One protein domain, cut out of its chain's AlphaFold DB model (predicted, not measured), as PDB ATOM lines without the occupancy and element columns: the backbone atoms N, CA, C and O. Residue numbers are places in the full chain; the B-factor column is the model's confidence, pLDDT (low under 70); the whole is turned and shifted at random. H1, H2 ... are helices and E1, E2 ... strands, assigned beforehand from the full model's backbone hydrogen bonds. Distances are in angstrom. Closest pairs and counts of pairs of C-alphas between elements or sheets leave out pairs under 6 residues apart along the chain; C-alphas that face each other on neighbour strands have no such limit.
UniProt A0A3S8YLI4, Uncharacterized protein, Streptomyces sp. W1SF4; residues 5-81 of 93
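This is residues 5 to 81 of the 93 residues of an uncharacterized protein of Streptomyces sp. W1SF4 (UniProt A0A3S8YLI4). With little regular structure, the model is a loose, open C: one arm is the hairpin of E1 and E2 with its long tip loop, the other is part of the unnamed stretch 12 to 48, folded back on itself. The short helix H1 lies near E2. The 77 printed residues hold H1, E1, E2 in that order, 18 residues in named elements, class mixed; the sheet E1 - E2 is antiparallel. The radius of gyration of the C-alphas is 15.4 A, the spans 42 by 31 by 26 A.

In H1, residues 5 to 11, every O i to N i+4 pair is within hydrogen-bond range. E1, residues 49 to 53, and E2, residues 67 to 72, form an antiparallel hairpin at 155 degrees; N 50 and O 71 are 2.9 A apart, within hydrogen-bond range. The closest C-alphas of H1 and E2, Val 10 and Leu 72, are 7.4 A apart.

H1 begins at C-alpha 5 (16.747, 15.964, 8.284) and is 9.9 A long. E1 measures 12.7 A; E2 measures 14.4 A and ends at C-alpha 72 (7.481, 12.833, -0.490).

The farthest C-alphas, Arg 19 and His 59, are 45.4 A apart. The printed part has no cut; both links are long. Residues 30 to 36 and 55 to 65 have pLDDT under 70.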
ATOM      1  N   ASP A   5      17.741  14.991   8.755       82.44
ATOM      2  CA  ASP A   5      16.747  15.964   8.284       82.44
ATOM      3  C   ASP A   5      15.654  15.339   7.400       82.44
ATOM      4  O   ASP A   5      14.481  15.670   7.525       82.44
ATOM      5  N   GLN A   6      16.012  14.389   6.531       84.31
ATOM      6  CA  GLN A   6      15.043  13.693   5.679       84.31
ATOM      7  C   GLN A   6      14.157  12.737   6.482       84.31
ATOM      8  O   GLN A   6      12.990  12.554   6.149       84.31
ATOM      9  N   ALA A   7      14.706  12.106   7.523       84.88
ATOM     10  CA  ALA A   7      13.922  11.240   8.397       84.88
ATOM     11  C   ALA A   7      12.885  12.048   9.188       84.88
ATOM     12  O   ALA A   7      11.738  11.622   9.293       84.88
ATOM     13  N   LEU A   8      13.275  13.227   9.683       89.12
ATOM     14  CA  LEU A   8      12.371  14.143  10.380       89.12
ATOM     15  C   LEU A   8      11.262  14.658   9.458       89.12
ATOM     16  O   LEU A   8      10.099  14.578   9.831       89.12
ATOM     17  N   GLN A   9      11.597  15.057   8.227       89.75
ATOM     18  CA  GLN A   9      10.600  15.468   7.230       89.75
ATOM     19  C   GLN A   9       9.549  14.384   6.977       89.75
ATOM     20  O   GLN A   9       8.367  14.679   6.910       89.75
ATOM     21  N   VAL A  10       9.952  13.116   6.856       91.19
ATOM     22  CA  VAL A  10       8.981  12.019   6.710       91.19
ATOM     23  C   VAL A  10       8.154  11.854   7.985       91.19
ATOM     24  O   VAL A  10       6.938  11.698   7.900       91.19
ATOM     25  N   ALA A  11       8.790  11.908   9.157       91.31
ATOM     26  CA  ALA A  11       8.117  11.727  10.439       91.31
ATOM     27  C   ALA A  11       7.029  12.784  10.701       91.31
ATOM     28  O   ALA A  11       5.993  12.445  11.267       91.31
ATOM     29  N   GLU A  12       7.216  14.026  10.243       93.81
ATOM     30  CA  GLU A  12       6.219  15.106  10.348       93.81
ATOM     31  C   GLU A  12       4.893  14.789   9.636       93.81
ATOM     32  O   GLU A  12       3.849  15.325  10.008       93.81
ATOM     33  N   HIS A  13       4.912  13.894   8.644       93.38
ATOM     34  CA  HIS A  13       3.724  13.469   7.898       93.38
ATOM     35  C   HIS A  13       3.138  12.136   8.379       93.38
ATOM     36  O   HIS A  13       2.165  11.654   7.796       93.38
ATOM     37  N   LEU A  14       3.714  11.516   9.412       93.25
ATOM     38  CA  LEU A  14       3.288  10.210   9.902       93.25
ATOM     39  C   LEU A  14       2.501  10.320  11.206       93.25
ATOM     40  O   LEU A  14       2.867  11.037  12.133       93.25
ATOM     41  N   ALA A  15       1.449   9.512  11.302       91.88
ATOM     42  CA  ALA A  15       0.743   9.249  12.545       91.88
ATOM     43  C   ALA A  15       1.009   7.809  12.991       91.88
ATOM     44  O   ALA A  15       1.065   6.890  12.173       91.88
ATOM     45  N   SER A  16       1.160   7.601  14.299       90.06
ATOM     46  CA  SER A  16       1.266   6.251  14.853       90.06
ATOM     47  C   SER A  16      -0.009   5.459  14.558       90.06
ATOM     48  O   SER A  16      -1.119   5.992  14.633       90.06
ATOM     49  N   ALA A  17       0.148   4.180  14.221       89.50
ATOM     50  CA  ALA A  17      -0.981   3.304  13.977       89.50
ATOM     51  C   ALA A  17      -1.822   3.102  15.248       89.50
ATOM     52  O   ALA A  17      -1.314   3.042  16.370       89.50
ATOM     53  N   GLY A  18      -3.134   2.957  15.054       84.38
ATOM     54  CA  GLY A  18      -4.070   2.667  16.133       84.38
ATOM     55  C   GLY A  18      -3.855   1.293  16.778       84.38
ATOM     56  O   GLY A  18      -3.104   0.435  16.303       84.38
ATOM     57  N   ARG A  19      -4.579   1.059  17.879       82.06
ATOM     58  CA  ARG A  19      -4.596  -0.240  18.565       82.06
ATOM     59  C   ARG A  19      -5.044  -1.338  17.596       82.06
ATOM     60  O   ARG A  19      -6.010  -1.159  16.866       82.06
ATOM     61  N   GLY A  20      -4.363  -2.483  17.633       85.06
ATOM     62  CA  GLY A  20      -4.689  -3.634  16.784       85.06
ATOM     63  C   GLY A  20      -3.967  -3.661  15.437       85.06
ATOM     64  O   GLY A  20      -4.240  -4.556  14.642       85.06
ATOM     65  N   HIS A  21      -3.026  -2.741  15.180       84.38
ATOM     66  CA  HIS A  21      -2.175  -2.837  13.996       84.38
ATOM     67  C   HIS A  21      -1.451  -4.199  13.978       84.38
ATOM     68  O   HIS A  21      -0.823  -4.554  14.985       84.38
ATOM     69  N   PRO A  22      -1.482  -4.952  12.863       87.75
ATOM     70  CA  PRO A  22      -1.016  -6.340  12.814       87.75
ATOM     71  C   PRO A  22       0.475  -6.508  13.132       87.75
ATOM     72  O   PRO A  22       0.919  -7.607  13.443       87.75
ATOM     73  N   TRP A  23       1.259  -5.431  13.052       86.25
ATOM     74  CA  TRP A  23       2.700  -5.448  13.340       86.25
ATOM     75  C   TRP A  23       3.062  -4.944  14.743       86.25
ATOM     76  O   TRP A  23       4.238  -4.780  15.062       86.25
ATOM     77  N   THR A  24       2.071  -4.696  15.600       85.81
ATOM     78  CA  THR A  24       2.317  -4.307  16.995       85.81
ATOM     79  C   THR A  24       3.078  -5.421  17.723       85.81
ATOM     80  O   THR A  24       2.616  -6.558  17.771       85.81
ATOM     81  N   GLY A  25       4.242  -5.104  18.300       82.25
ATOM     82  CA  GLY A  25       5.071  -6.063  19.046       82.25
ATOM     83  C   GLY A  25       5.971  -6.966  18.190       82.25
ATOM     84  O   GLY A  25       6.687  -7.805  18.742       82.25
ATOM     85  N   VAL A  26       5.977  -6.798  16.863       86.44
ATOM     86  CA  VAL A  26       6.907  -7.503  15.969       86.44
ATOM     87  C   VAL A  26       8.319  -6.934  16.135       86.44
ATOM     88  O   VAL A  26       8.507  -5.722  16.208       86.44
ATOM     89  N   ARG A  27       9.329  -7.811  16.192       82.69
ATOM     90  CA  ARG A  27      10.743  -7.417  16.274       82.69
ATOM     91  C   ARG A  27      11.388  -7.448  14.896       82.69
ATOM     92  O   ARG A  27      11.384  -8.487  14.238       82.69
ATOM     93  N   PHE A  28      12.005  -6.339  14.508       79.94
ATOM     94  CA  PHE A  28      12.784  -6.233  13.277       79.94
ATOM     95  C   PHE A  28      14.274  -6.214  13.619       79.94
ATOM     96  O   PHE A  28      14.685  -5.505  14.531       79.94
ATOM     97  N   ALA A  29      15.094  -6.980  12.903       77.12
ATOM     98  CA  ALA A  29      16.547  -6.896  13.031       77.12
ATOM     99  C   ALA A  29      17.082  -5.828  12.062       77.12
ATOM    100  O   ALA A  29      16.806  -5.891  10.864       77.12
ATOM    101  N   ALA A  30      17.852  -4.864  12.567       66.88
ATOM    102  CA  ALA A  30      18.435  -3.783  11.769       66.88
ATOM    103  C   ALA A  30      19.681  -4.223  10.973       66.88
ATOM    104  O   ALA A  30      20.056  -3.584   9.990       66.88
ATOM    105  N   ALA A  31      20.317  -5.328  11.375       65.50
ATOM    106  CA  ALA A  31      21.491  -5.888  10.719       65.50
ATOM    107  C   ALA A  31      21.464  -7.423  10.725       65.50
ATOM    108  O   ALA A  31      20.769  -8.058  11.518       65.50
ATOM    109  N   ARG A  32      22.282  -8.036   9.853       57.72
ATOM    110  CA  ARG A  32      22.481  -9.500   9.782       57.72
ATOM    111  C   ARG A  32      22.897 -10.092  11.139       57.72
ATOM    112  O   ARG A  32      22.610 -11.254  11.411       57.72
ATOM    113  N   ALA A  33      23.552  -9.300  11.990       58.25
ATOM    114  CA  ALA A  33      23.744  -9.631  13.391       58.25
ATOM    115  C   ALA A  33      22.452  -9.307  14.155       58.25
ATOM    116  O   ALA A  33      22.126  -8.146  14.371       58.25
ATOM    117  N   TYR A  34      21.751 -10.352  14.592       56.09
ATOM    118  CA  TYR A  34      20.475 -10.354  15.330       56.09
ATOM    119  C   TYR A  34      20.446  -9.517  16.637       56.09
ATOM    120  O   TYR A  34      19.490  -9.586  17.400       56.09
ATOM    121  N   ARG A  35      21.510  -8.769  16.946       60.91
ATOM    122  CA  ARG A  35      21.699  -8.054  18.213       60.91
ATOM    123  C   ARG A  35      21.091  -6.651  18.204       60.91
ATOM    124  O   ARG A  35      20.710  -6.178  19.266       60.91
ATOM    125  N   ASP A  36      20.911  -6.050  17.030       66.56
ATOM    126  CA  ASP A  36      20.326  -4.714  16.906       66.56
ATOM    127  C   ASP A  36      18.852  -4.839  16.514       66.56
ATOM    128  O   ASP A  36      18.498  -4.882  15.331       66.56
ATOM    129  N   VAL A  37      17.986  -4.970  17.520       77.00
ATOM    130  CA  VAL A  37      16.533  -4.914  17.318       77.00
ATOM    131  C   VAL A  37      16.145  -3.461  17.063       77.00
ATOM    132  O   VAL A  37      16.449  -2.582  17.865       77.00
ATOM    133  N   LEU A  38      15.479  -3.214  15.939       82.31
ATOM    134  CA  LEU A  38      14.947  -1.908  15.591       82.31
ATOM    135  C   LEU A  38      13.730  -1.598  16.468       82.31
ATOM    136  O   LEU A  38      12.781  -2.385  16.516       82.31
ATOM    137  N   ASP A  39      13.749  -0.430  17.103       83.62
ATOM    138  CA  ASP A  39      12.571   0.148  17.742       83.62
ATOM    139  C   ASP A  39      11.673   0.763  16.659       83.62
ATOM    140  O   ASP A  39      11.915   1.865  16.166       83.62
ATOM    141  N   ALA A  40      10.706  -0.023  16.184       85.38
ATOM    142  CA  ALA A  40       9.832   0.342  15.078       85.38
ATOM    143  C   ALA A  40       8.458   0.781  15.593       85.38
ATOM    144  O   ALA A  40       7.775   0.025  16.284       85.38
ATOM    145  N   VAL A  41       8.018   1.972  15.180       88.81
ATOM    146  CA  VAL A  41       6.655   2.468  15.404       88.81
ATOM    147  C   VAL A  41       5.822   2.169  14.155       88.81
ATOM    148  O   VAL A  41       6.106   2.739  13.100       88.81
ATOM    149  N   PRO A  42       4.807   1.285  14.221       89.81
ATOM    150  CA  PRO A  42       3.926   1.050  13.085       89.81
ATOM    151  C   PRO A  42       3.106   2.301  12.757       89.81
ATOM    152  O   PRO A  42       2.685   3.029  13.657       89.81
ATOM    153  N   VAL A  43       2.852   2.516  11.469       91.44
ATOM    154  CA  VAL A  43       2.072   3.637  10.926       91.44
ATOM    155  C   VAL A  43       1.076   3.106   9.888       91.44
ATOM    156  O   VAL A  43       1.359   2.070   9.278       91.44
ATOM    157  N   PRO A  44      -0.075   3.766   9.669       90.00
ATOM    158  CA  PRO A  44      -0.962   3.433   8.557       90.00
ATOM    159  C   PRO A  44      -0.223   3.554   7.213       90.00
ATOM    160  O   PRO A  44       0.564   4.490   7.036       90.00
ATOM    161  N   PRO A  45      -0.445   2.639   6.253       88.88
ATOM    162  CA  PRO A  45       0.247   2.652   4.968       88.88
ATOM    163  C   PRO A  45      -0.393   3.661   4.003       88.88
ATOM    164  O   PRO A  45      -0.863   3.267   2.946       88.88
ATOM    165  N   GLU A  46      -0.442   4.942   4.380       91.62
ATOM    166  CA  GLU A  46      -1.167   6.011   3.664       91.62
ATOM    167  C   GLU A  46      -0.247   7.031   2.967       91.62
ATOM    168  O   GLU A  46      -0.690   7.789   2.107       91.62
ATOM    169  N   LEU A  47       1.043   7.053   3.315       93.88
ATOM    170  CA  LEU A  47       2.013   8.019   2.799       93.88
ATOM    171  C   LEU A  47       2.875   7.417   1.683       93.88
ATOM    172  O   LEU A  47       3.555   6.409   1.888       93.88
ATOM    173  N   VAL A  48       2.923   8.088   0.528       94.56
ATOM    174  CA  VAL A  48       3.743   7.679  -0.623       94.56
ATOM    175  C   VAL A  48       5.059   8.462  -0.670       94.56
ATOM    176  O   VAL A  48       5.099   9.691  -0.554       94.56
ATOM    177  N   VAL A  49       6.162   7.744  -0.892       93.62
ATOM    178  CA  VAL A  49       7.497   8.317  -1.108       93.62
ATOM    179  C   VAL A  49       8.129   7.773  -2.377       93.62
ATOM    180  O   VAL A  49       7.985   6.602  -2.717       93.62
ATOM    181  N   GLU A  50       8.894   8.620  -3.053       92.25
ATOM    182  CA  GLU A  50       9.772   8.192  -4.133       92.25
ATOM    183  C   GLU A  50      11.141   7.813  -3.557       92.25
ATOM    184  O   GLU A  50      11.743   8.565  -2.776       92.25
ATOM    185  N   ILE A  51      11.653   6.653  -3.962       90.38
ATOM    186  CA  ILE A  51      12.971   6.150  -3.574       90.38
ATOM    187  C   ILE A  51      13.794   5.824  -4.818       90.38
ATOM    188  O   ILE A  51      13.255   5.413  -5.839       90.38
ATOM    189  N   SER A  52      15.116   5.956  -4.723       86.81
ATOM    190  CA  SER A  52      16.027   5.316  -5.675       86.81
ATOM    191  C   SER A  52      16.690   4.115  -5.036       86.81
ATOM    192  O   SER A  52      17.194   4.217  -3.912       86.81
ATOM    193  N   THR A  53      16.771   3.031  -5.792       82.62
ATOM    194  CA  THR A  53      17.494   1.816  -5.425       82.62
ATOM    195  C   THR A  53      18.578   1.557  -6.457       82.62
ATOM    196  O   THR A  53      18.291   1.611  -7.647       82.62
ATOM    197  N   ASP A  54      19.798   1.264  -6.017       75.19
ATOM    198  CA  ASP A  54      20.877   0.830  -6.909       75.19
ATOM    199  C   ASP A  54      21.060  -0.693  -6.811       75.19
ATOM    200  O   ASP A  54      21.003  -1.257  -5.713       75.19
ATOM    201  N   ARG A  55      21.281  -1.359  -7.948       62.16
ATOM    202  CA  ARG A  55      21.689  -2.769  -8.025       62.16
ATOM    203  C   ARG A  55      23.214  -2.853  -8.035       62.16
ATOM    204  O   ARG A  55      23.823  -3.218  -9.036       62.16
ATOM    205  N   ALA A  56      23.837  -2.572  -6.895       55.53
ATOM    206  CA  ALA A  56      25.268  -2.794  -6.726       55.53
ATOM    207  C   ALA A  56      25.524  -4.181  -6.107       55.53
ATOM    208  O   ALA A  56      25.239  -4.431  -4.930       55.53
ATOM    209  N   ILE A  57      26.072  -5.096  -6.909       58.59
ATOM    210  CA  ILE A  57      26.752  -6.296  -6.407       58.59
ATOM    211  C   ILE A  57      28.171  -5.848  -6.052       58.59
ATOM    212  O   ILE A  57      28.898  -5.379  -6.928       58.59
ATOM    213  N   ASP A  58      28.562  -5.930  -4.777       59.22
ATOM    214  CA  ASP A  58      29.951  -5.630  -4.417       59.22
ATOM    215  C   ASP A  58      30.906  -6.740  -4.897       59.22
ATOM    216  O   ASP A  58      30.491  -7.839  -5.264       59.22
ATOM    217  N   HIS A  59      32.210  -6.456  -4.909       50.84
ATOM    218  CA  HIS A  59      33.238  -7.356  -5.448       50.84
ATOM    219  C   HIS A  59      33.341  -8.715  -4.705       50.84
ATOM    220  O   HIS A  59      34.087  -9.592  -5.140       50.84
ATOM    221  N   GLY A  60      32.607  -8.889  -3.593       67.06
ATOM    222  CA  GLY A  60      32.474 -10.131  -2.826       67.06
ATOM    223  C   GLY A  60      31.129 -10.846  -3.011       67.06
ATOM    224  O   GLY A  60      30.840 -11.781  -2.266       67.06
ATOM    225  N   GLY A  61      30.294 -10.415  -3.964       61.22
ATOM    226  CA  GLY A  61      28.981 -11.011  -4.225       61.22
ATOM    227  C   GLY A  61      27.906 -10.632  -3.203       61.22
ATOM    228  O   GLY A  61      26.834 -11.240  -3.188       61.22
ATOM    229  N   VAL A  62      28.161  -9.643  -2.338       63.97
ATOM    230  CA  VAL A  62      27.172  -9.185  -1.360       63.97
ATOM    231  C   VAL A  62      26.285  -8.135  -2.016       63.97
ATOM    232  O   VAL A  62      26.734  -7.061  -2.416       63.97
ATOM    233  N   TYR A  63      24.990  -8.438  -2.087       59.38
ATOM    234  CA  TYR A  63      23.981  -7.475  -2.500       59.38
ATOM    235  C   TYR A  63      23.883  -6.353  -1.467       59.38
ATOM    236  O   TYR A  63      23.381  -6.556  -0.356       59.38
ATOM    237  N   ARG A  64      24.321  -5.151  -1.837       60.56
ATOM    238  CA  ARG A  64      23.994  -3.928  -1.104       60.56
ATOM    239  C   ARG A  64      23.090  -3.132  -2.021       60.56
ATOM    240  O   ARG A  64      23.567  -2.516  -2.960       60.56
ATOM    241  N   HIS A  65      21.790  -3.176  -1.764       65.75
ATOM    242  CA  HIS A  65      20.828  -2.319  -2.449       65.75
ATOM    243  C   HIS A  65      20.619  -1.069  -1.592       65.75
ATOM    244  O   HIS A  65      19.743  -1.075  -0.722       65.75
ATOM    245  N   PRO A  66      21.445  -0.012  -1.728       72.19
ATOM    246  CA  PRO A  66      21.206   1.208  -0.987       72.19
ATOM    247  C   PRO A  66      19.893   1.819  -1.472       72.19
ATOM    248  O   PRO A  66      19.778   2.271  -2.611       72.19
ATOM    249  N   VAL A  67      18.909   1.854  -0.581       82.19
ATOM    250  CA  VAL A  67      17.680   2.620  -0.774       82.19
ATOM    251  C   VAL A  67      17.943   4.050  -0.319       82.19
ATOM    252  O   VAL A  67      18.414   4.282   0.799       82.19
ATOM    253  N   ARG A  68      17.655   5.022  -1.185       86.06
ATOM    254  CA  ARG A  68      17.738   6.451  -0.857       86.06
ATOM    255  C   ARG A  68      16.384   7.106  -1.070       86.06
ATOM    256  O   ARG A  68      15.811   6.975  -2.147       86.06
ATOM    257  N   LEU A  69      15.915   7.846  -0.069       89.25
ATOM    258  CA  LEU A  69      14.726   8.682  -0.192       89.25
ATOM    259  C   LEU A  69      14.997   9.830  -1.171       89.25
ATOM    260  O   LEU A  69      15.979  10.563  -1.006       89.25
ATOM    261  N   LYS A  70      14.126   9.984  -2.169       92.12
ATOM    262  CA  LYS A  70      14.158  11.106  -3.112       92.12
ATOM    263  C   LYS A  70      13.259  12.238  -2.644       92.12
ATOM    264  O   LYS A  70      13.753  13.351  -2.485       92.12
ATOM    265  N   ARG A  71      11.971  11.958  -2.417       92.56
ATOM    266  CA  ARG A  71      10.966  12.965  -2.033       92.56
ATOM    267  C   ARG A  71       9.661  12.337  -1.544       92.56
ATOM    268  O   ARG A  71       9.357  11.195  -1.882       92.56
ATOM    269  N   LEU A  72       8.881  13.121  -0.806       94.31
ATOM    270  CA  LEU A  72       7.481  12.833  -0.490       94.31
ATOM    271  C   LEU A  72       6.603  13.081  -1.726       94.31
ATOM    272  O   LEU A  72       6.826  14.044  -2.464       94.31
ATOM    273  N   ARG A  73       5.611  12.216  -1.949       95.06
ATOM    274  CA  ARG A  73       4.620  12.332  -3.030       95.06
ATOM    275  C   ARG A  73       3.263  12.693  -2.433       95.06
ATOM    276  O   ARG A  73       2.327  11.911  -2.485       95.06
ATOM    277  N   LEU A  74       3.172  13.889  -1.845       93.81
ATOM    278  CA  LEU A  74       1.921  14.397  -1.251       93.81
ATOM    279  C   LEU A  74       0.813  14.627  -2.298       93.81
ATOM    280  O   LEU A  74      -0.332  14.882  -1.947       93.81
ATOM    281  N   ASP A  75       1.171  14.554  -3.579       93.75
ATOM    282  CA  ASP A  75       0.290  14.618  -4.739       93.75
ATOM    283  C   ASP A  75      -0.238  13.246  -5.202       93.75
ATOM    284  O   ASP A  75      -0.968  13.203  -6.188       93.75
ATOM    285  N   GLN A  76       0.125  12.138  -4.539       93.81
ATOM    286  CA  GLN A  76      -0.371  10.791  -4.847       93.81
ATOM    287  C   GLN A  76      -1.018  10.131  -3.632       93.81
ATOM    288  O   GLN A  76      -0.463  10.156  -2.531       93.81
ATOM    289  N   ALA A  77      -2.146   9.465  -3.865       91.75
ATOM    290  CA  ALA A  77      -2.710   8.501  -2.936       91.75
ATOM    291  C   ALA A  77      -2.057   7.123  -3.125       91.75
ATOM    292  O   ALA A  77      -1.425   6.827  -4.141       91.75
ATOM    293  N   VAL A  78      -2.227   6.249  -2.137       90.62
ATOM    294  CA  VAL A  78      -1.706   4.871  -2.172       90.62
ATOM    295  C   VAL A  78      -2.304   4.074  -3.324       90.62
ATOM    296  O   VAL A  78      -1.585   3.327  -3.979       90.62
ATOM    297  N   ASP A  79      -3.589   4.285  -3.608       91.62
ATOM    298  CA  ASP A  79      -4.296   3.610  -4.698       91.62
ATOM    299  C   ASP A  79      -3.778   4.028  -6.087       91.62
ATOM    300  O   ASP A  79      -3.984   3.309  -7.064       91.62
ATOM    301  N   ASP A  80      -3.045   5.146  -6.177       91.25
ATOM    302  CA  ASP A  80      -2.372   5.585  -7.405       91.25
ATOM    303  C   ASP A  80      -1.025   4.870  -7.623       91.25
ATOM    304  O   ASP A  80      -0.385   5.055  -8.664       91.25
ATOM    305  N   VAL A  81      -0.539   4.096  -6.643       89.94
ATOM    306  CA  VAL A  81       0.710   3.334  -6.750       89.94
ATOM    307  C   VAL A  81       0.406   1.985  -7.403       89.94
ATOM    308  O   VAL A  81      -0.324   1.178  -6.823       89.94
TER     309      VAL A  81